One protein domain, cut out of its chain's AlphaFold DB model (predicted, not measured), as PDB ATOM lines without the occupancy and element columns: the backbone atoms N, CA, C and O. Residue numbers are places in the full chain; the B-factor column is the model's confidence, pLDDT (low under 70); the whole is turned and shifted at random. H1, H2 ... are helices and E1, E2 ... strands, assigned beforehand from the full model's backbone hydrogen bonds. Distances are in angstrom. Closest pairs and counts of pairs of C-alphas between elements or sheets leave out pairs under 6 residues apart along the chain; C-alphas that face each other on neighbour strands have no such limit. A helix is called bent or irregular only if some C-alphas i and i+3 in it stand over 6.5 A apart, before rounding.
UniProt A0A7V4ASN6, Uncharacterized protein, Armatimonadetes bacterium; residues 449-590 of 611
ATOM      1  N   MET A 449      29.192  31.526  53.452       96.56
ATOM      2  CA  MET A 449      28.772  30.545  54.457       96.56
ATOM      3  C   MET A 449      29.272  29.138  54.117       96.56
ATOM      4  O   MET A 449      29.242  28.709  52.957       96.56
ATOM      5  N   VAL A 450      29.608  28.389  55.164       96.50
ATOM      6  CA  VAL A 450      29.961  26.968  55.125       96.50
ATOM      7  C   VAL A 450      29.002  26.196  56.037       96.50
ATOM      8  O   VAL A 450      28.682  26.711  57.110       96.50
ATOM      9  N   PRO A 451      28.530  24.997  55.642       97.19
ATOM     10  CA  PRO A 451      27.685  24.173  56.497       97.19
ATOM     11  C   PRO A 451      28.332  23.902  57.858       97.19
ATOM     12  O   PRO A 451      29.468  23.429  57.933       97.19
ATOM     13  N   LYS A 452      27.582  24.116  58.943       95.94
ATOM     14  CA  LYS A 452      28.037  23.853  60.317       95.94
ATOM     15  C   LYS A 452      28.470  22.399  60.504       95.94
ATOM     16  O   LYS A 452      29.454  22.137  61.183       95.94
ATOM     17  N   ALA A 453      27.770  21.456  59.872       96.12
ATOM     18  CA  ALA A 453      28.109  20.034  59.940       96.12
ATOM     19  C   ALA A 453      29.521  19.729  59.403       96.12
ATOM     20  O   ALA A 453      30.225  18.904  59.980       96.12
ATOM     21  N   ASP A 454      29.944  20.418  58.342       97.25
ATOM     22  CA  ASP A 454      31.265  20.229  57.741       97.25
ATOM     23  C   ASP A 454      32.357  20.847  58.633       97.25
ATOM     24  O   ASP A 454      33.387  20.219  58.880       97.25
ATOM     25  N   ILE A 455      32.095  22.034  59.198       97.12
ATOM     26  CA  ILE A 455      32.976  22.683  60.183       97.12
ATOM     27  C   ILE A 455      33.198  21.778  61.401       97.12
ATOM     28  O   ILE A 455      34.340  21.568  61.810       97.12
ATOM     29  N   GLU A 456      32.125  21.228  61.975       97.00
ATOM     30  CA  GLU A 456      32.223  20.346  63.143       97.00
ATOM     31  C   GLU A 456      32.941  19.030  62.810       97.00
ATOM     32  O   GLU A 456      33.760  18.572  63.606       97.00
ATOM     33  N   TYR A 457      32.734  18.469  61.612       97.75
ATOM     34  CA  TYR A 457      33.507  17.313  61.147       97.75
ATOM     35  C   TYR A 457      35.018  17.603  61.136       97.75
ATOM     36  O   TYR A 457      35.796  16.821  61.678       97.75
ATOM     37  N   TRP A 458      35.456  18.738  60.583       97.75
ATOM     38  CA  TRP A 458      36.886  19.079  60.548       97.75
ATOM     39  C   TRP A 458      37.457  19.450  61.912       97.75
ATOM     40  O   TRP A 458      38.622  19.156  62.183       97.75
ATOM     41  N   LYS A 459      36.660  20.068  62.789       97.44
ATOM     42  CA  LYS A 459      37.061  20.312  64.182       97.44
ATOM     43  C   LYS A 459      37.311  18.997  64.905       97.44
ATOM     44  O   LYS A 459      38.370  18.860  65.514       97.44
ATOM     45  N   GLN A 460      36.412  18.025  64.751       97.44
ATOM     46  CA  GLN A 460      36.607  16.686  65.301       97.44
ATOM     47  C   GLN A 460      37.836  16.002  64.688       97.44
ATOM     48  O   GLN A 460      38.663  15.466  65.415       97.44
ATOM     49  N   ALA A 461      38.032  16.090  63.368       96.25
ATOM     50  CA  ALA A 461      39.206  15.516  62.711       96.25
ATOM     51  C   ALA A 461      40.531  16.111  63.234       96.25
ATOM     52  O   ALA A 461      41.525  15.393  63.357       96.25
ATOM     53  N   ILE A 462      40.556  17.407  63.567       95.25
ATOM     54  CA  ILE A 462      41.710  18.059  64.205       95.25
ATOM     55  C   ILE A 462      41.861  17.623  65.659       95.25
ATOM     56  O   ILE A 462      42.991  17.449  66.101       95.25
ATOM     57  N   GLU A 463      40.776  17.457  66.409       95.44
ATOM     58  CA  GLU A 463      40.843  16.948  67.781       95.44
ATOM     59  C   GLU A 463      41.421  15.526  67.812       95.44
ATOM     60  O   GLU A 463      42.357  15.255  68.565       95.44
ATOM     61  N   ASP A 464      40.947  14.659  66.916       95.38
ATOM     62  CA  ASP A 464      41.328  13.248  66.856       95.38
ATOM     63  C   ASP A 464      42.769  13.051  66.348       95.38
ATOM     64  O   ASP A 464      43.519  12.230  66.879       95.38
ATOM     65  N   ASN A 465      43.185  13.812  65.326       93.19
ATOM     66  CA  ASN A 465      44.467  13.603  64.629       93.19
ATOM     67  C   ASN A 465      45.517  14.700  64.914       93.19
ATOM     68  O   ASN A 465      46.683  14.618  64.508       93.19
ATOM     69  N   GLY A 466      45.119  15.777  65.588       92.50
ATOM     70  CA  GLY A 466      45.903  16.999  65.795       92.50
ATOM     71  C   GLY A 466      46.034  17.903  64.558       92.50
ATOM     72  O   GLY A 466      46.637  18.972  64.655       92.50
ATOM     73  N   SER A 467      45.553  17.479  63.386       94.19
ATOM     74  CA  SER A 467      45.585  18.239  62.125       94.19
ATOM     75  C   SER A 467      44.650  17.622  61.084       94.19
ATOM     76  O   SER A 467      44.307  16.448  61.191       94.19
ATOM     77  N   LEU A 468      44.294  18.390  60.052       95.06
ATOM     78  CA  LEU A 468      43.559  17.866  58.897       95.06
ATOM     79  C   LEU A 468      44.464  17.003  58.013       95.06
ATOM     80  O   LEU A 468      45.613  17.374  57.754       95.06
ATOM     81  N   GLY A 469      43.941  15.868  57.544       95.31
ATOM     82  CA  GLY A 469      44.643  14.998  56.604       95.31
ATOM     83  C   GLY A 469      44.685  15.579  55.188       95.31
ATOM     84  O   GLY A 469      43.959  16.521  54.855       95.31
ATOM     85  N   VAL A 470      45.513  14.993  54.316       96.81
ATOM     86  CA  VAL A 470      45.581  15.394  52.898       96.81
ATOM     87  C   VAL A 470      44.236  15.221  52.183       96.81
ATOM     88  O   VAL A 470      43.865  16.065  51.369       96.81
ATOM     89  N   ASP A 471      43.477  14.176  52.533       97.31
ATOM     90  CA  ASP A 471      42.146  13.907  51.981       97.31
ATOM     91  C   ASP A 471      41.143  15.003  52.365       97.31
ATOM     92  O   ASP A 471      40.421  15.503  51.499       97.31
ATOM     93  N   ASP A 472      41.138  15.427  53.634       97.69
ATOM     94  CA  ASP A 472      40.268  16.503  54.117       97.69
ATOM     95  C   ASP A 472      40.615  17.826  53.430       97.69
ATOM     96  O   ASP A 472      39.737  18.513  52.912       97.69
ATOM     97  N   LEU A 473      41.905  18.172  53.356       97.75
ATOM     98  CA  LEU A 473      42.357  19.407  52.713       97.75
ATOM     99  C   LEU A 473      42.057  19.421  51.212       97.75
ATOM    100  O   LEU A 473      41.670  20.461  50.680       97.75
ATOM    101  N   ALA A 474      42.189  18.286  50.523       97.50
ATOM    102  CA  ALA A 474      41.819  18.169  49.116       97.50
ATOM    103  C   ALA A 474      40.303  18.258  48.907       97.50
ATOM    104  O   ALA A 474      39.848  18.897  47.953       97.50
ATOM    105  N   HIS A 475      39.515  17.672  49.812       97.12
ATOM    106  CA  HIS A 475      38.066  17.835  49.818       97.12
ATOM    107  C   HIS A 475      37.683  19.310  49.988       97.12
ATOM    108  O   HIS A 475      36.946  19.847  49.160       97.12
ATOM    109  N   ILE A 476      38.247  19.983  50.996       97.69
ATOM    110  CA  ILE A 476      38.004  21.402  51.265       97.69
ATOM    111  C   ILE A 476      38.393  22.258  50.051       97.69
ATOM    112  O   ILE A 476      37.591  23.067  49.584       97.69
ATOM    113  N   ALA A 477      39.590  22.045  49.491       96.38
ATOM    114  CA  ALA A 477      40.097  22.792  48.339       96.38
ATOM    115  C   ALA A 477      39.165  22.726  47.120       96.38
ATOM    116  O   ALA A 477      39.084  23.695  46.365       96.38
ATOM    117  N   ARG A 478      38.495  21.582  46.927       96.56
ATOM    118  CA  ARG A 478      37.591  21.316  45.803       96.56
ATOM    119  C   ARG A 478      36.193  21.887  46.013       96.56
ATOM    120  O   ARG A 478      35.568  22.305  45.045       96.56
ATOM    121  N   VAL A 479      35.679  21.818  47.239       96.69
ATOM    122  CA  VAL A 479      34.277  22.149  47.533       96.69
ATOM    123  C   VAL A 479      34.089  23.638  47.817       96.69
ATOM    124  O   VAL A 479      33.036  24.175  47.479       96.69
ATOM    125  N   TYR A 480      35.095  24.304  48.389       96.25
ATOM    126  CA  TYR A 480      34.938  25.649  48.939       96.25
ATOM    127  C   TYR A 480      35.674  26.731  48.148       96.25
ATOM    128  O   TYR A 480      36.833  26.577  47.736       96.25
ATOM    129  N   THR A 481      34.991  27.862  47.962       92.56
ATOM    130  CA  THR A 481      35.577  29.058  47.348       92.56
ATOM    131  C   THR A 481      36.571  29.725  48.301       92.56
ATOM    132  O   THR A 481      36.513  29.502  49.513       92.56
ATOM    133  N   PRO A 482      37.505  30.548  47.801       89.56
ATOM    134  CA  PRO A 482      38.432  31.291  48.655       89.56
ATOM    135  C   PRO A 482      37.753  32.160  49.723       89.56
ATOM    136  O   PRO A 482      38.245  32.217  50.848       89.56
ATOM    137  N   GLU A 483      36.590  32.747  49.439       88.50
ATOM    138  CA  GLU A 483      35.803  33.513  50.417       88.50
ATOM    139  C   GLU A 483      35.304  32.626  51.557       88.50
ATOM    140  O   GLU A 483      35.397  33.008  52.720       88.50
ATOM    141  N   GLN A 484      34.818  31.423  51.235       94.44
ATOM    142  CA  GLN A 484      34.389  30.446  52.236       94.44
ATOM    143  C   GLN A 484      35.567  29.962  53.093       94.44
ATOM    144  O   GLN A 484      35.432  29.817  54.307       94.44
ATOM    145  N   LEU A 485      36.742  29.750  52.485       94.12
ATOM    146  CA  LEU A 485      37.967  29.405  53.218       94.12
ATOM    147  C   LEU A 485      38.367  30.518  54.190       94.12
ATOM    148  O   LEU A 485      38.678  30.238  55.347       94.12
ATOM    149  N   MET A 486      38.325  31.770  53.735       89.38
ATOM    150  CA  MET A 486      38.632  32.931  54.566       89.38
ATOM    151  C   MET A 486      37.637  33.070  55.722       89.38
ATOM    152  O   MET A 486      38.055  33.252  56.864       89.38
ATOM    153  N   GLU A 487      36.336  32.929  55.456       90.12
ATOM    154  CA  GLU A 487      35.309  32.982  56.499       90.12
ATOM    155  C   GLU A 487      35.538  31.892  57.551       90.12
ATOM    156  O   GLU A 487      35.531  32.197  58.742       90.12
ATOM    157  N   MET A 488      35.839  30.650  57.152       94.31
ATOM    158  CA  MET A 488      36.189  29.583  58.100       94.31
ATOM    159  C   MET A 488      37.424  29.923  58.935       94.31
ATOM    160  O   MET A 488      37.408  29.748  60.150       94.31
ATOM    161  N   MET A 489      38.490  30.439  58.317       92.00
ATOM    162  CA  MET A 489      39.715  30.814  59.034       92.00
ATOM    163  C   MET A 489      39.479  31.915  60.074       92.00
ATOM    164  O   MET A 489      40.101  31.903  61.137       92.00
ATOM    165  N   MET A 490      38.595  32.867  59.769       87.88
ATOM    166  CA  MET A 490      38.294  34.008  60.637       87.88
ATOM    167  C   MET A 490      37.264  33.674  61.724       87.88
ATOM    168  O   MET A 490      37.339  34.199  62.840       87.88
ATOM    169  N   SER A 491      36.285  32.826  61.408       89.00
ATOM    170  CA  SER A 491      35.213  32.439  62.329       89.00
ATOM    171  C   SER A 491      35.635  31.322  63.284       89.00
ATOM    172  O   SER A 491      35.281  31.402  64.463       89.00
ATOM    173  N   GLU A 492      36.465  30.379  62.823       94.44
ATOM    174  CA  GLU A 492      36.900  29.183  63.553       94.44
ATOM    175  C   GLU A 492      38.437  29.146  63.708       94.44
ATOM    176  O   GLU A 492      39.149  28.525  62.910       94.44
ATOM    177  N   PRO A 493      38.996  29.769  64.767       91.69
ATOM    178  CA  PRO A 493      40.444  29.841  64.978       91.69
ATOM    179  C   PRO A 493      41.157  28.480  65.021       91.69
ATOM    180  O   PRO A 493      42.328  28.391  64.652       91.69
ATOM    181  N   SER A 494      40.464  27.414  65.442       93.56
ATOM    182  CA  SER A 494      40.997  26.043  65.458       93.56
ATOM    183  C   SER A 494      41.282  25.499  64.053       93.56
ATOM    184  O   SER A 494      42.205  24.702  63.877       93.56
ATOM    185  N   LEU A 495      40.543  25.961  63.038       94.94
ATOM    186  CA  LEU A 495      40.763  25.594  61.641       94.94
ATOM    187  C   LEU A 495      41.870  26.436  60.996       94.94
ATOM    188  O   LEU A 495      42.576  25.944  60.114       94.94
ATOM    189  N   GLY A 496      42.063  27.678  61.457       91.31
ATOM    190  CA  GLY A 496      42.953  28.666  60.837       91.31
ATOM    191  C   GLY A 496      44.373  28.160  60.558       91.31
ATOM    192  O   GLY A 496      44.893  28.345  59.457       91.31
ATOM    193  N   GLY A 497      44.979  27.448  61.515       89.38
ATOM    194  CA  GLY A 497      46.326  26.887  61.355       89.38
ATOM    195  C   GLY A 497      46.436  25.823  60.253       89.38
ATOM    196  O   GLY A 497      47.449  25.763  59.560       89.38
ATOM    197  N   ASN A 498      45.391  25.014  60.053       92.38
ATOM    198  CA  ASN A 498      45.366  23.957  59.036       92.38
ATOM    199  C   ASN A 498      45.007  24.522  57.652       92.38
ATOM    200  O   ASN A 498      45.668  24.219  56.654       92.38
ATOM    201  N   LEU A 499      43.992  25.390  57.605       94.44
ATOM    202  CA  LEU A 499      43.491  26.003  56.373       94.44
ATOM    203  C   LEU A 499      44.474  27.004  55.755       94.44
ATOM    204  O   LEU A 499      44.410  27.236  54.551       94.44
ATOM    205  N   GLY A 500      45.443  27.523  56.519       90.44
ATOM    206  CA  GLY A 500      46.514  28.371  55.981       90.44
ATOM    207  C   GLY A 500      47.272  27.735  54.804       90.44
ATOM    208  O   GLY A 500      47.731  28.445  53.914       90.44
ATOM    209  N   THR A 501      47.335  26.399  54.735       90.88
ATOM    210  CA  THR A 501      47.850  25.655  53.570       90.88
ATOM    211  C   THR A 501      47.118  26.019  52.275       90.88
ATOM    212  O   THR A 501      47.750  26.172  51.231       90.88
ATOM    213  N   LEU A 502      45.793  26.164  52.338       93.31
ATOM    214  CA  LEU A 502      44.926  26.420  51.188       93.31
ATOM    215  C   LEU A 502      44.968  27.872  50.711       93.31
ATOM    216  O   LEU A 502      44.531  28.152  49.596       93.31
ATOM    217  N   MET A 503      45.514  28.776  51.528       87.75
ATOM    218  CA  MET A 503      45.750  30.167  51.145       87.75
ATOM    219  C   MET A 503      46.954  30.323  50.214       87.75
ATOM    220  O   MET A 503      47.077  31.348  49.552       87.75
ATOM    221  N   ASP A 504      47.833  29.317  50.137       86.56
ATOM    222  CA  ASP A 504      48.899  29.267  49.139       86.56
ATOM    223  C   ASP A 504      48.342  28.695  47.819       86.56
ATOM    224  O   ASP A 504      48.015  27.502  47.757       86.56
ATOM    225  N   PRO A 505      48.273  29.488  46.729       85.56
ATOM    226  CA  PRO A 505      47.716  29.026  45.459       85.56
ATOM    227  C   PRO A 505      48.452  27.822  44.857       85.56
ATOM    228  O   PRO A 505      47.867  27.066  44.076       85.56
ATOM    229  N   ARG A 506      49.740  27.625  45.178       87.06
ATOM    230  CA  ARG A 506      50.526  26.475  44.702       87.06
ATOM    231  C   ARG A 506      50.067  25.201  45.402       87.06
ATOM    232  O   ARG A 506      49.741  24.216  44.745       87.06
ATOM    233  N   ARG A 507      49.946  25.247  46.731       93.00
ATOM    234  CA  ARG A 507      49.471  24.107  47.529       93.00
ATOM    235  C   ARG A 507      48.008  23.788  47.262       93.00
ATOM    236  O   ARG A 507      47.677  22.621  47.072       93.00
ATOM    237  N   LYS A 508      47.142  24.804  47.150       94.00
ATOM    238  CA  LYS A 508      45.738  24.600  46.765       94.00
ATOM    239  C   LYS A 508      45.634  23.872  45.423       94.00
ATOM    240  O   LYS A 508      44.872  22.919  45.315       94.00
ATOM    241  N   ARG A 509      46.432  24.250  44.417       93.75
ATOM    242  CA  ARG A 509      46.464  23.532  43.129       93.75
ATOM    243  C   ARG A 509      47.016  22.117  43.241       93.75
ATOM    244  O   ARG A 509      46.464  21.224  42.605       93.75
ATOM    245  N   ALA A 510      48.039  21.887  44.064       96.25
ATOM    246  CA  ALA A 510      48.538  20.537  44.326       96.25
ATOM    247  C   ALA A 510      47.456  19.642  44.959       96.25
ATOM    248  O   ALA A 510      47.289  18.492  44.554       96.25
ATOM    249  N   LEU A 511      46.666  20.190  45.885       97.38
ATOM    250  CA  LEU A 511      45.531  19.516  46.519       97.38
ATOM    251  C   LEU A 511      44.342  19.318  45.567       97.38
ATOM    252  O   LEU A 511      43.683  18.285  45.619       97.38
ATOM    253  N   LEU A 512      44.088  20.258  44.653       96.69
ATOM    254  CA  LEU A 512      43.093  20.087  43.590       96.69
ATOM    255  C   LEU A 512      43.501  18.986  42.604       96.69
ATOM    256  O   LEU A 512      42.669  18.158  42.239       96.69
ATOM    257  N   PHE A 513      44.779  18.939  42.213       97.69
ATOM    258  CA  PHE A 513      45.322  17.836  41.425       97.69
ATOM    259  C   PHE A 513      45.147  16.512  42.170       97.69
ATOM    260  O   PHE A 513      44.588  15.577  41.600       97.69
ATOM    261  N   TYR A 514      45.523  16.456  43.451       98.25
ATOM    262  CA  TYR A 514      45.325  15.283  44.300       98.25
ATOM    263  C   TYR A 514      43.862  14.815  44.315       98.25
ATOM    264  O   TYR A 514      43.571  13.661  44.009       98.25
ATOM    265  N   GLY A 515      42.925  15.730  44.584       96.88
ATOM    266  CA  GLY A 515      41.489  15.443  44.634       96.88
ATOM    267  C   GLY A 515      40.842  15.122  43.280       96.88
ATOM    268  O   GLY A 515      39.663  14.758  43.250       96.88
ATOM    269  N   SER A 516      41.582  15.267  42.174       96.94
ATOM    270  CA  SER A 516      41.161  14.875  40.822       96.94
ATOM    271  C   SER A 516      41.554  13.441  40.449       96.94
ATOM    272  O   SER A 516      41.134  12.943  39.403       96.94
ATOM    273  N   LEU A 517      42.383  12.785  41.265       97.50
ATOM    274  CA  LEU A 517      42.826  11.414  41.034       97.50
ATOM    275  C   LEU A 517      41.733  10.423  41.453       97.50
ATOM    276  O   LEU A 517      41.052  10.610  42.460       97.50
ATOM    277  N   ASP A 518      41.561   9.353  40.677       96.88
ATOM    278  CA  ASP A 518      40.656   8.265  41.044       96.88
ATOM    279  C   ASP A 518      41.243   7.393  42.171       96.88
ATOM    280  O   ASP A 518      42.438   7.441  42.472       96.88
ATOM    281  N   ALA A 519      40.405   6.549  42.776       97.06
ATOM    282  CA  ALA A 519      40.804   5.703  43.901       97.06
ATOM    283  C   ALA A 519      41.966   4.742  43.577       97.06
ATOM    284  O   ALA A 519      42.807   4.489  44.441       97.06
ATOM    285  N   SER A 520      42.046   4.218  42.347       97.38
ATOM    286  CA  SER A 520      43.123   3.303  41.950       97.38
ATOM    287  C   SER A 520      44.455   4.039  41.797       97.38
ATOM    288  O   SER A 520      45.489   3.567  42.273       97.38
ATOM    289  N   THR A 521      44.413   5.242  41.225       97.38
ATOM    290  CA  THR A 521      45.563   6.130  41.076       97.38
ATOM    291  C   THR A 521      46.059   6.626  42.434       97.38
ATOM    292  O   THR A 521      47.259   6.575  42.698       97.38
ATOM    293  N   LEU A 522      45.155   7.015  43.338       97.88
ATOM    294  CA  LEU A 522      45.492   7.389  44.719       97.88
ATOM    295  C   LEU A 522      46.139   6.232  45.489       97.88
ATOM    296  O   LEU A 522      47.136   6.431  46.183       97.88
ATOM    297  N   SER A 523      45.615   5.012  45.336       97.62
ATOM    298  CA  SER A 523      46.214   3.823  45.947       97.62
ATOM    299  C   SER A 523      47.624   3.554  45.414       97.62
ATOM    300  O   SER A 523      48.512   3.219  46.194       97.62
ATOM    301  N   ALA A 524      47.848   3.702  44.104       97.88
ATOM    302  CA  ALA A 524      49.173   3.546  43.509       97.88
ATOM    303  C   ALA A 524      50.140   4.644  43.985       97.88
ATOM    304  O   ALA A 524      51.291   4.357  44.308       97.88
ATOM    305  N   LEU A 525      49.658   5.882  44.090       97.75
ATOM    306  CA  LEU A 525      50.419   7.034  44.563       97.75
ATOM    307  C   LEU A 525      50.881   6.882  46.023       97.75
ATOM    308  O   LEU A 525      51.993   7.289  46.344       97.75
ATOM    309  N   ARG A 526      50.063   6.277  46.893       97.94
ATOM    310  CA  ARG A 526      50.413   5.971  48.297       97.94
ATOM    311  C   ARG A 526      51.287   4.723  48.465       97.94
ATOM    312  O   ARG A 526      51.757   4.452  49.565       97.94
ATOM    313  N   SER A 527      51.477   3.932  47.410       97.88
ATOM    314  CA  SER A 527      52.296   2.721  47.479       97.88
ATOM    315  C   SER A 527      53.791   3.043  47.456       97.88
ATOM    316  O   SER A 527      54.217   4.035  46.862       97.88
ATOM    317  N   GLU A 528      54.614   2.150  48.010       96.69
ATOM    318  CA  GLU A 528      56.073   2.273  47.916       96.69
ATOM    319  C   GLU A 528      56.574   2.264  46.464       96.69
ATOM    320  O   GLU A 528      57.578   2.901  46.163       96.69
ATOM    321  N   ALA A 529      55.879   1.586  45.547       97.25
ATOM    322  CA  ALA A 529      56.245   1.570  44.131       97.25
ATOM    323  C   ALA A 529      55.964   2.914  43.432       97.25
ATOM    324  O   ALA A 529      56.617   3.248  42.438       97.25
ATOM    325  N   GLY A 530      55.008   3.685  43.952       97.38
ATOM    326  CA  GLY A 530      54.469   4.878  43.313       97.38
ATOM    327  C   GLY A 530      53.671   4.592  42.045       97.38
ATOM    328  O   GLY A 530      53.487   3.454  41.611       97.38
ATOM    329  N   MET A 531      53.205   5.666  41.420       97.75
ATOM    330  CA  MET A 531      52.491   5.630  40.149       97.75
ATOM    331  C   MET A 531      53.363   6.134  38.993       97.75
ATOM    332  O   MET A 531      54.225   6.993  39.179       97.75
ATOM    333  N   ASP A 532      53.127   5.625  37.782       97.62
ATOM    334  CA  ASP A 532      53.706   6.189  36.555       97.62
ATOM    335  C   ASP A 532      52.887   7.428  36.145       97.62
ATOM    336  O   ASP A 532      51.715   7.271  35.779       97.62
ATOM    337  N   PRO A 533      53.457   8.649  36.185       96.75
ATOM    338  CA  PRO A 533      52.710   9.871  35.895       96.75
ATOM    339  C   PRO A 533      52.192   9.921  34.451       96.75
ATOM    340  O   PRO A 533      51.231  10.629  34.176       96.75
ATOM    341  N   ARG A 534      52.748   9.130  33.522       96.62
ATOM    342  CA  ARG A 534      52.282   9.067  32.126       96.62
ATOM    343  C   ARG A 534      50.933   8.363  31.968       96.62
ATOM    344  O   ARG A 534      50.336   8.443  30.901       96.62
ATOM    345  N   ARG A 535      50.461   7.662  33.006       96.81
ATOM    346  CA  ARG A 535      49.140   7.007  33.026       96.81
ATOM    347  C   ARG A 535      48.000   7.955  33.399       96.81
ATOM    348  O   ARG A 535      46.844   7.548  33.336       96.81
ATOM    349  N   LEU A 536      48.318   9.184  33.798       97.38
ATOM    350  CA  LEU A 536      47.327  10.215  34.072       97.38
ATOM    351  C   LEU A 536      46.529  10.549  32.805       97.38
ATOM    352  O   LEU A 536      47.050  10.517  31.688       97.38
ATOM    353  N   SER A 537      45.258  10.906  32.987       97.00
ATOM    354  CA  SER A 537      44.435  11.442  31.898       97.00
ATOM    355  C   SER A 537      45.026  12.752  31.349       97.00
ATOM    356  O   SER A 537      45.766  13.431  32.066       97.00
ATOM    357  N   PRO A 538      44.685  13.174  30.115       96.56
ATOM    358  CA  PRO A 538      45.185  14.431  29.550       96.56
ATOM    359  C   PRO A 538      44.983  15.644  30.470       96.56
ATOM    360  O   PRO A 538      45.927  16.382  30.727       96.56
ATOM    361  N   THR A 539      43.795  15.787  31.066       96.06
ATOM    362  CA  THR A 539      43.491  16.877  32.008       96.06
ATOM    363  C   THR A 539      44.361  16.826  33.266       96.06
ATOM    364  O   THR A 539      44.850  17.856  33.724       96.06
ATOM    365  N   GLN A 540      44.601  15.634  33.819       96.88
ATOM    366  CA  GLN A 540      45.486  15.461  34.975       96.88
ATOM    367  C   GLN A 540      46.957  15.713  34.613       96.88
ATOM    368  O   GLN A 540      47.695  16.255  35.430       96.88
ATOM    369  N   LEU A 541      47.392  15.357  33.400       96.50
ATOM    370  CA  LEU A 541      48.737  15.658  32.908       96.50
ATOM    371  C   LEU A 541      48.972  17.162  32.773       96.50
ATOM    372  O   LEU A 541      50.059  17.634  33.094       96.50
ATOM    373  N   ASP A 542      47.967  17.909  32.319       94.38
ATOM    374  CA  ASP A 542      48.061  19.362  32.210       94.38
ATOM    375  C   ASP A 542      48.075  20.021  33.598       94.38
ATOM    376  O   ASP A 542      48.897  20.902  33.854       94.38
ATOM    377  N   ALA A 543      47.261  19.527  34.538       94.56
ATOM    378  CA  ALA A 543      47.318  19.958  35.935       94.56
ATOM    379  C   ALA A 543      48.683  19.654  36.582       94.56
ATOM    380  O   ALA A 543      49.263  20.526  37.227       94.56
ATOM    381  N   LEU A 544      49.238  18.455  36.365       95.94
ATOM    382  CA  LEU A 544      50.575  18.093  36.840       95.94
ATOM    383  C   LEU A 544      51.650  18.987  36.210       95.94
ATOM    384  O   LEU A 544      52.545  19.435  36.917       95.94
ATOM    385  N   ALA A 545      51.561  19.285  34.912       93.06
ATOM    386  CA  ALA A 545      52.532  20.137  34.229       93.06
ATOM    387  C   ALA A 545      52.649  21.527  34.878       93.06
ATOM    388  O   ALA A 545      53.765  22.010  35.061       93.06
ATOM    389  N   LEU A 546      51.529  22.121  35.303       89.69
ATOM    390  CA  LEU A 546      51.526  23.391  36.038       89.69
ATOM    391  C   LEU A 546      52.229  23.284  37.401       89.69
ATOM    392  O   LEU A 546      52.953  24.199  37.796       89.69
ATOM    393  N   LEU A 547      52.045  22.169  38.116       93.00
ATOM    394  CA  LEU A 547      52.722  21.927  39.397       93.00
ATOM    395  C   LEU A 547      54.229  21.736  39.222       93.00
ATOM    396  O   LEU A 547      55.010  22.226  40.037       93.00
ATOM    397  N   LEU A 548      54.636  21.035  38.162       91.88
ATOM    398  CA  LEU A 548      56.043  20.832  37.826       91.88
ATOM    399  C   LEU A 548      56.728  22.161  37.515       91.88
ATOM    400  O   LEU A 548      57.779  22.446  38.088       91.88
ATOM    401  N   GLU A 549      56.098  22.998  36.690       86.56
ATOM    402  CA  GLU A 549      56.606  24.329  36.347       86.56
ATOM    403  C   GLU A 549      56.830  25.180  37.608       86.56
ATOM    404  O   GLU A 549      57.875  25.803  37.778       86.56
ATOM    405  N   GLU A 550      55.891  25.136  38.556       84.25
ATOM    406  CA  GLU A 550      55.988  25.863  39.830       84.25
ATOM    407  C   GLU A 550      57.069  25.348  40.769       84.25
ATOM    408  O   GLU A 550      57.598  26.115  41.583       84.25
ATOM    409  N   ALA A 551      57.388  24.065  40.653       85.88
ATOM    410  CA  ALA A 551      58.493  23.432  41.344       85.88
ATOM    411  C   ALA A 551      59.828  23.589  40.580       85.88
ATOM    412  O   ALA A 551      60.856  23.104  41.051       85.88
ATOM    413  N   GLY A 552      59.837  24.294  39.440       82.62
ATOM    414  CA  GLY A 552      61.031  24.575  38.639       82.62
ATOM    415  C   GLY A 552      61.481  23.413  37.749       82.62
ATOM    416  O   GLY A 552      62.653  23.366  37.374       82.62
ATOM    417  N   ALA A 553      60.577  22.483  37.432       87.19
ATOM    418  CA  ALA A 553      60.818  21.331  36.570       87.19
ATOM    419  C   ALA A 553      59.941  21.386  35.311       87.19
ATOM    420  O   ALA A 553      58.788  21.814  35.342       87.19
ATOM    421  N   SER A 554      60.464  20.919  34.182       87.44
ATOM    422  CA  SER A 554      59.705  20.861  32.936       87.44
ATOM    423  C   SER A 554      58.945  19.540  32.789       87.44
ATOM    424  O   SER A 554      59.386  18.468  33.212       87.44
ATOM    425  N   ARG A 555      57.814  19.588  32.074       90.50
ATOM    426  CA  ARG A 555      57.045  18.391  31.691       90.50
ATOM    427  C   ARG A 555      57.910  17.343  30.975       90.50
ATOM    428  O   ARG A 555      57.679  16.152  31.146       90.50
ATOM    429  N   ARG A 556      58.892  17.777  30.173       90.25
ATOM    430  CA  ARG A 556      59.767  16.891  29.386       90.25
ATOM    431  C   ARG A 556      60.786  16.144  30.242       90.25
ATOM    432  O   ARG A 556      61.101  15.012  29.906       90.25
ATOM    433  N   GLU A 557      61.275  16.757  31.317       87.44
ATOM    434  CA  GLU A 557      62.217  16.115  32.245       87.44
ATOM    435  C   GLU A 557      61.527  15.042  33.085       87.44
ATOM    436  O   GLU A 557      62.097  13.990  33.349       87.44
ATOM    437  N   VAL A 558      60.280  15.300  33.483       88.25
ATOM    438  CA  VAL A 558      59.588  14.474  34.477       88.25
ATOM    439  C   VAL A 558      58.723  13.381  33.853       88.25
ATOM    440  O   VAL A 558      58.628  12.287  34.404       88.25
ATOM    441  N   LEU A 559      58.096  13.626  32.697       92.81
ATOM    442  CA  LEU A 559      57.239  12.638  32.024       92.81
ATOM    443  C   LEU A 559      58.035  11.696  31.108       92.81
ATOM    444  O   LEU A 559      57.689  11.496  29.943       92.81
ATOM    445  N   VAL A 560      59.098  11.108  31.648       94.38
ATOM    446  CA  VAL A 560      59.961  10.141  30.959       94.38
ATOM    447  C   VAL A 560      59.618   8.702  31.346       94.38
ATOM    448  O   VAL A 560      58.932   8.435  32.336       94.38
ATOM    449  N   GLU A 561      60.084   7.743  30.549       95.50
ATOM    450  CA  GLU A 561      59.974   6.334  30.916       95.50
ATOM    451  C   GLU A 561      60.743   6.034  32.205       95.50
ATOM    452  O   GLU A 561      61.855   6.509  32.407       95.50
ATOM    453  N   GLY A 562      60.118   5.268  33.103       94.62
ATOM    454  CA  GLY A 562      60.682   4.951  34.416       94.62
ATOM    455  C   GLY A 562      60.379   5.976  35.512       94.62
ATOM    456  O   GLY A 562      60.636   5.674  36.673       94.62
ATOM    457  N   ALA A 563      59.775   7.128  35.194       96.88
ATOM    458  CA  ALA A 563      59.366   8.091  36.213       96.88
ATOM    459  C   ALA A 563      58.341   7.494  37.198       96.88
ATOM    460  O   ALA A 563      57.455   6.717  36.816       96.88
ATOM    461  N   ARG A 564      58.464   7.855  38.478       97.62
ATOM    462  CA  ARG A 564      57.586   7.420  39.569       97.62
ATOM    463  C   ARG A 564      57.198   8.601  40.437       97.62
ATOM    464  O   ARG A 564      58.051   9.357  40.881       97.62
ATOM    465  N   MET A 565      55.910   8.723  40.709       97.88
ATOM    466  CA  MET A 565      55.352   9.723  41.608       97.88
ATOM    467  C   MET A 565      54.767   9.026  42.835       97.88
ATOM    468  O   MET A 565      54.039   8.043  42.694       97.88
ATOM    469  N   ARG A 566      55.096   9.517  44.029       97.94
ATOM    470  CA  ARG A 566      54.609   9.009  45.319       97.94
ATOM    471  C   ARG A 566      54.046  10.148  46.154       97.94
ATOM    472  O   ARG A 566      54.519  11.277  46.042       97.94
ATOM    473  N   LEU A 567      53.068   9.850  47.001       97.94
ATOM    474  CA  LEU A 567      52.677  10.712  48.111       97.94
ATOM    475  C   LEU A 567      53.463  10.272  49.347       97.94
ATOM    476  O   LEU A 567      53.404   9.106  49.730       97.94
ATOM    477  N   VAL A 568      54.185  11.206  49.954       97.31
ATOM    478  CA  VAL A 568      54.914  11.000  51.207       97.31
ATOM    479  C   VAL A 568      54.246  11.843  52.284       97.31
ATOM    480  O   VAL A 568      54.025  13.038  52.083       97.31
ATOM    481  N   GLU A 569      53.916  11.208  53.408       95.44
ATOM    482  CA  GLU A 569      53.311  11.849  54.576       95.44
ATOM    483  C   GLU A 569      54.225  11.655  55.791       95.44
ATOM    484  O   GLU A 569      54.373  10.546  56.308       95.44
ATOM    485  N   ASP A 570      54.874  12.731  56.234       92.31
ATOM    486  CA  ASP A 570      55.879  12.725  57.292       92.31
ATOM    487  C   ASP A 570      55.674  13.885  58.278       92.31
ATOM    488  O   ASP A 570      55.609  15.054  57.914       92.31
ATOM    489  N   ALA A 571      55.547  13.568  59.572       85.25
ATOM    490  CA  ALA A 571      55.414  14.559  60.652       85.25
ATOM    491  C   ALA A 571      54.305  15.625  60.434       85.25
ATOM    492  O   ALA A 571      54.431  16.780  60.855       85.25
ATOM    493  N   GLY A 572      53.201  15.238  59.786       82.75
ATOM    494  CA  GLY A 572      52.080  16.129  59.458       82.75
ATOM    495  C   GLY A 572      52.298  16.998  58.212       82.75
ATOM    496  O   GLY A 572      51.428  17.799  57.878       82.75
ATOM    497  N   ALA A 573      53.429  16.847  57.520       92.00
ATOM    498  CA  ALA A 573      53.603  17.318  56.155       92.00
ATOM    499  C   ALA A 573      53.128  16.241  55.172       92.00
ATOM    500  O   ALA A 573      53.286  15.049  55.419       92.00
ATOM    501  N   ALA A 574      52.595  16.669  54.036       96.12
ATOM    502  CA  ALA A 574      52.358  15.828  52.879       96.12
ATOM    503  C   ALA A 574      52.999  16.488  51.657       96.12
ATOM    504  O   ALA A 574      52.893  17.706  51.463       96.12
ATOM    505  N   HIS A 575      53.670  15.696  50.830       97.06
ATOM    506  CA  HIS A 575      54.286  16.166  49.595       97.06
ATOM    507  C   HIS A 575      54.293  15.074  48.525       97.06
ATOM    508  O   HIS A 575      54.340  13.881  48.823       97.06
ATOM    509  N   PHE A 576      54.273  15.480  47.257       97.62
ATOM    510  CA  PHE A 576      54.602  14.565  46.176       97.62
ATOM    511  C   PHE A 576      56.111  14.448  46.048       97.62
ATOM    512  O   PHE A 576      56.805  15.462  45.971       97.62
ATOM    513  N   GLN A 577      56.595  13.217  45.963       97.25
ATOM    514  CA  GLN A 577      57.956  12.901  45.566       97.25
ATOM    515  C   GLN A 577      57.923  12.326  44.152       97.25
ATOM    516  O   GLN A 577      57.327  11.275  43.915       97.25
ATOM    517  N   VAL A 578      58.551  13.018  43.204       96.56
ATOM    518  CA  VAL A 578      58.641  12.589  41.808       96.56
ATOM    519  C   VAL A 578      60.083  12.212  41.495       96.56
ATOM    520  O   VAL A 578      60.952  13.076  41.462       96.56
ATOM    521  N   GLN A 579      60.328  10.927  41.271       96.31
ATOM    522  CA  GLN A 579      61.618  10.363  40.876       96.31
ATOM    523  C   GLN A 579      61.622  10.132  39.364       96.31
ATOM    524  O   GLN A 579      60.669   9.559  38.833       96.31
ATOM    525  N   TYR A 580      62.668  10.556  38.662       93.88
ATOM    526  CA  TYR A 580      62.790  10.387  37.214       93.88
ATOM    527  C   TYR A 580      64.253  10.139  36.798       93.88
ATOM    528  O   TYR A 580      65.160  10.738  37.373       93.88
ATOM    529  N   PRO A 581      64.521   9.243  35.828       89.81
ATOM    530  CA  PRO A 581      65.884   8.934  35.396       89.81
ATOM    531  C   PRO A 581      66.647  10.141  34.810       89.81
ATOM    532  O   PRO A 581      66.020  11.030  34.229       89.81
ATOM    533  N   PRO A 582      67.995  10.151  34.877       86.44
ATOM    534  CA  PRO A 582      68.837   9.110  35.475       86.44
ATOM    535  C   PRO A 582      68.793   9.088  37.011       86.44
ATOM    536  O   PRO A 582      68.705   8.005  37.573       86.44
ATOM    537  N   GLU A 583      68.763  10.240  37.687       88.19
ATOM    538  CA  GLU A 583      68.765  10.341  39.165       88.19
ATOM    539  C   GLU A 583      68.009  11.591  39.673       88.19
ATOM    540  O   GLU A 583      68.268  12.114  40.756       88.19
ATOM    541  N   GLY A 584      67.076  12.119  38.877       90.31
ATOM    542  CA  GLY A 584      66.291  13.297  39.230       90.31
ATOM    543  C   GLY A 584      65.261  13.003  40.323       90.31
ATOM    544  O   GLY A 584      64.557  11.993  40.287       90.31
ATOM    545  N   SER A 585      65.137  13.914  41.287       94.00
ATOM    546  CA  SER A 585      64.071  13.893  42.289       94.00
ATOM    547  C   SER A 585      63.508  15.295  42.480       94.00
ATOM    548  O   SER A 585      64.252  16.269  42.582       94.00
ATOM    549  N   LEU A 586      62.186  15.393  42.554       94.38
ATOM    550  CA  LEU A 586      61.456  16.636  42.769       94.38
ATOM    551  C   LEU A 586      60.460  16.463  43.912       94.38
ATOM    552  O   LEU A 586      59.739  15.468  43.963       94.38
ATOM    553  N   THR A 587      60.386  17.463  44.786       94.94
ATOM    554  CA  THR A 587      59.417  17.507  45.882       94.94
ATOM    555  C   THR A 587      58.424  18.639  45.658       94.94
ATOM    556  O   THR A 587      58.822  19.794  45.516       94.94
ATOM    557  N   ILE A 588      57.130  18.316  45.665       94.75
ATOM    558  CA  ILE A 588      56.035  19.283  45.519       94.75
ATOM    559  C   ILE A 588      55.216  19.270  46.816       94.75
ATOM    560  O   ILE A 588      54.550  18.273  47.088       94.75
ATOM    561  N   PRO A 589      55.256  20.325  47.643       94.12
ATOM    562  CA  PRO A 589      54.550  20.334  48.923       94.12
ATOM    563  C   PRO A 589      53.028  20.427  48.732       94.12
ATOM    564  O   PRO A 589      52.551  21.274  47.978       94.12
ATOM    565  N   LEU A 590      52.269  19.604  49.464       93.31
ATOM    566  CA  LEU A 590      50.805  19.699  49.561       93.31
ATOM    567  C   LEU A 590      50.384  20.430  50.834       93.31
ATOM    568  O   LEU A 590      49.456  21.230  50.788       93.31
TER     569      LEU A 590
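AT A GLANCE: This is residues 449 to 590 of the 611 residues of an uncharacterized protein of Armatimonadetes bacterium (UniProt A0A7V4ASN6). A small, strongly twisted sheet, E1 E2 E3, takes one end of an elongated body, and a cluster of helices, H1 to H4, takes the other. H5 lies in the middle between them, packing on H2 on the cluster's side and on H7 on the sheet's side, with H6 beside edge strand E1 and short H8 at the corner with H7. The 142 printed residues hold eight named helices, H1 to H8, followed by three named strands, E1 to E3; the sheet's order is E1 E2 E3, all antiparallel, and the class is mixed, helices and strands. The whole is compact, with a radius of gyration of the C-alphas of 15.9 A, and spans 48 by 27 by 23 A.

IN THESE COORDINATES: Start at C-alpha 564, at (57.586, 7.420, 39.569), where E1 begins; it runs to 570, 18.6 A. E2 is residues 573 to 580, 22.2 A, and E3 is 584 to 589, 16.8 A, ending at (54.550, 20.334, 48.923). Then go back to C-alpha 452 at (28.037, 23.853, 60.317), where H1 begins; it runs 19.8 A to 465. H2 follows at 470 to 479, H3 at 482 to 491, H4 at 493 to 503 and H5 at 505 to 515, 15.0 A. H6 is 519 to 525, H7 is 538 to 550, 18.8 A, and H8 is 555 to 558.

HOW THE PARTS SIT: E1 E2 E3 is a meander, each strand the antiparallel neighbour of the one before. In the hairpin E1 and E2, find N 566 and O 577 within hydrogen-bond range at 2.8 A; in the hairpin E2 and E3, N 578 and O 586 at 2.8 A. H6 is on the sheet at a height of 7.1 A, over none of the strands; its closest C-alpha to E1 is Leu 525, 4.7 A from that of Arg 566. H5 only grazes the sheet with residues 506 to 514. H5 and H7 touch at Phe 513 and Ala 543, closest C-alphas 6.2 A apart, at a shallow tilt of 30 degrees, opposite ways. H7 and H8 touch only at the corner, and only just, with 3 pairs of C-alphas within 8 A; the closest are Ala 545 and Arg 555, 5.5 A. H2 and H5 touch about perpendicular, at 79 degrees, closest at the C-alphas of Ala 474 and Leu 511, 4.7 A. The helical hairpin H3 and H4 touches at Met 489 and Gly 496, closest C-alphas 4.3 A. H1 touches H4 only just, with 3 pairs of C-alphas within 8 A, through residues 458 to 459 alone; the closest C-alphas are those of Lys 459 and Leu 495, 6.9 A. H4 is irregular, but only just: C-alphas 494 and 497 are 6.8 A apart. Every O i to N i+4 pair is within hydrogen-bond range in H1, H2, H3, H5, H6 and H7; H4 has 2 of 7, beside 5 of 8 O i to N i+3 pairs, and H8 is too short for an O i to N i+4 pair.

THE WHOLE: The two C-alphas farthest apart are those of Lys 452 and Pro 582, 50.0 A. The printed part has no cut, and the link H6 to H7, 12 residues, is long. The mean pLDDT of the printed part is 94.2, and no printed residue is under 70.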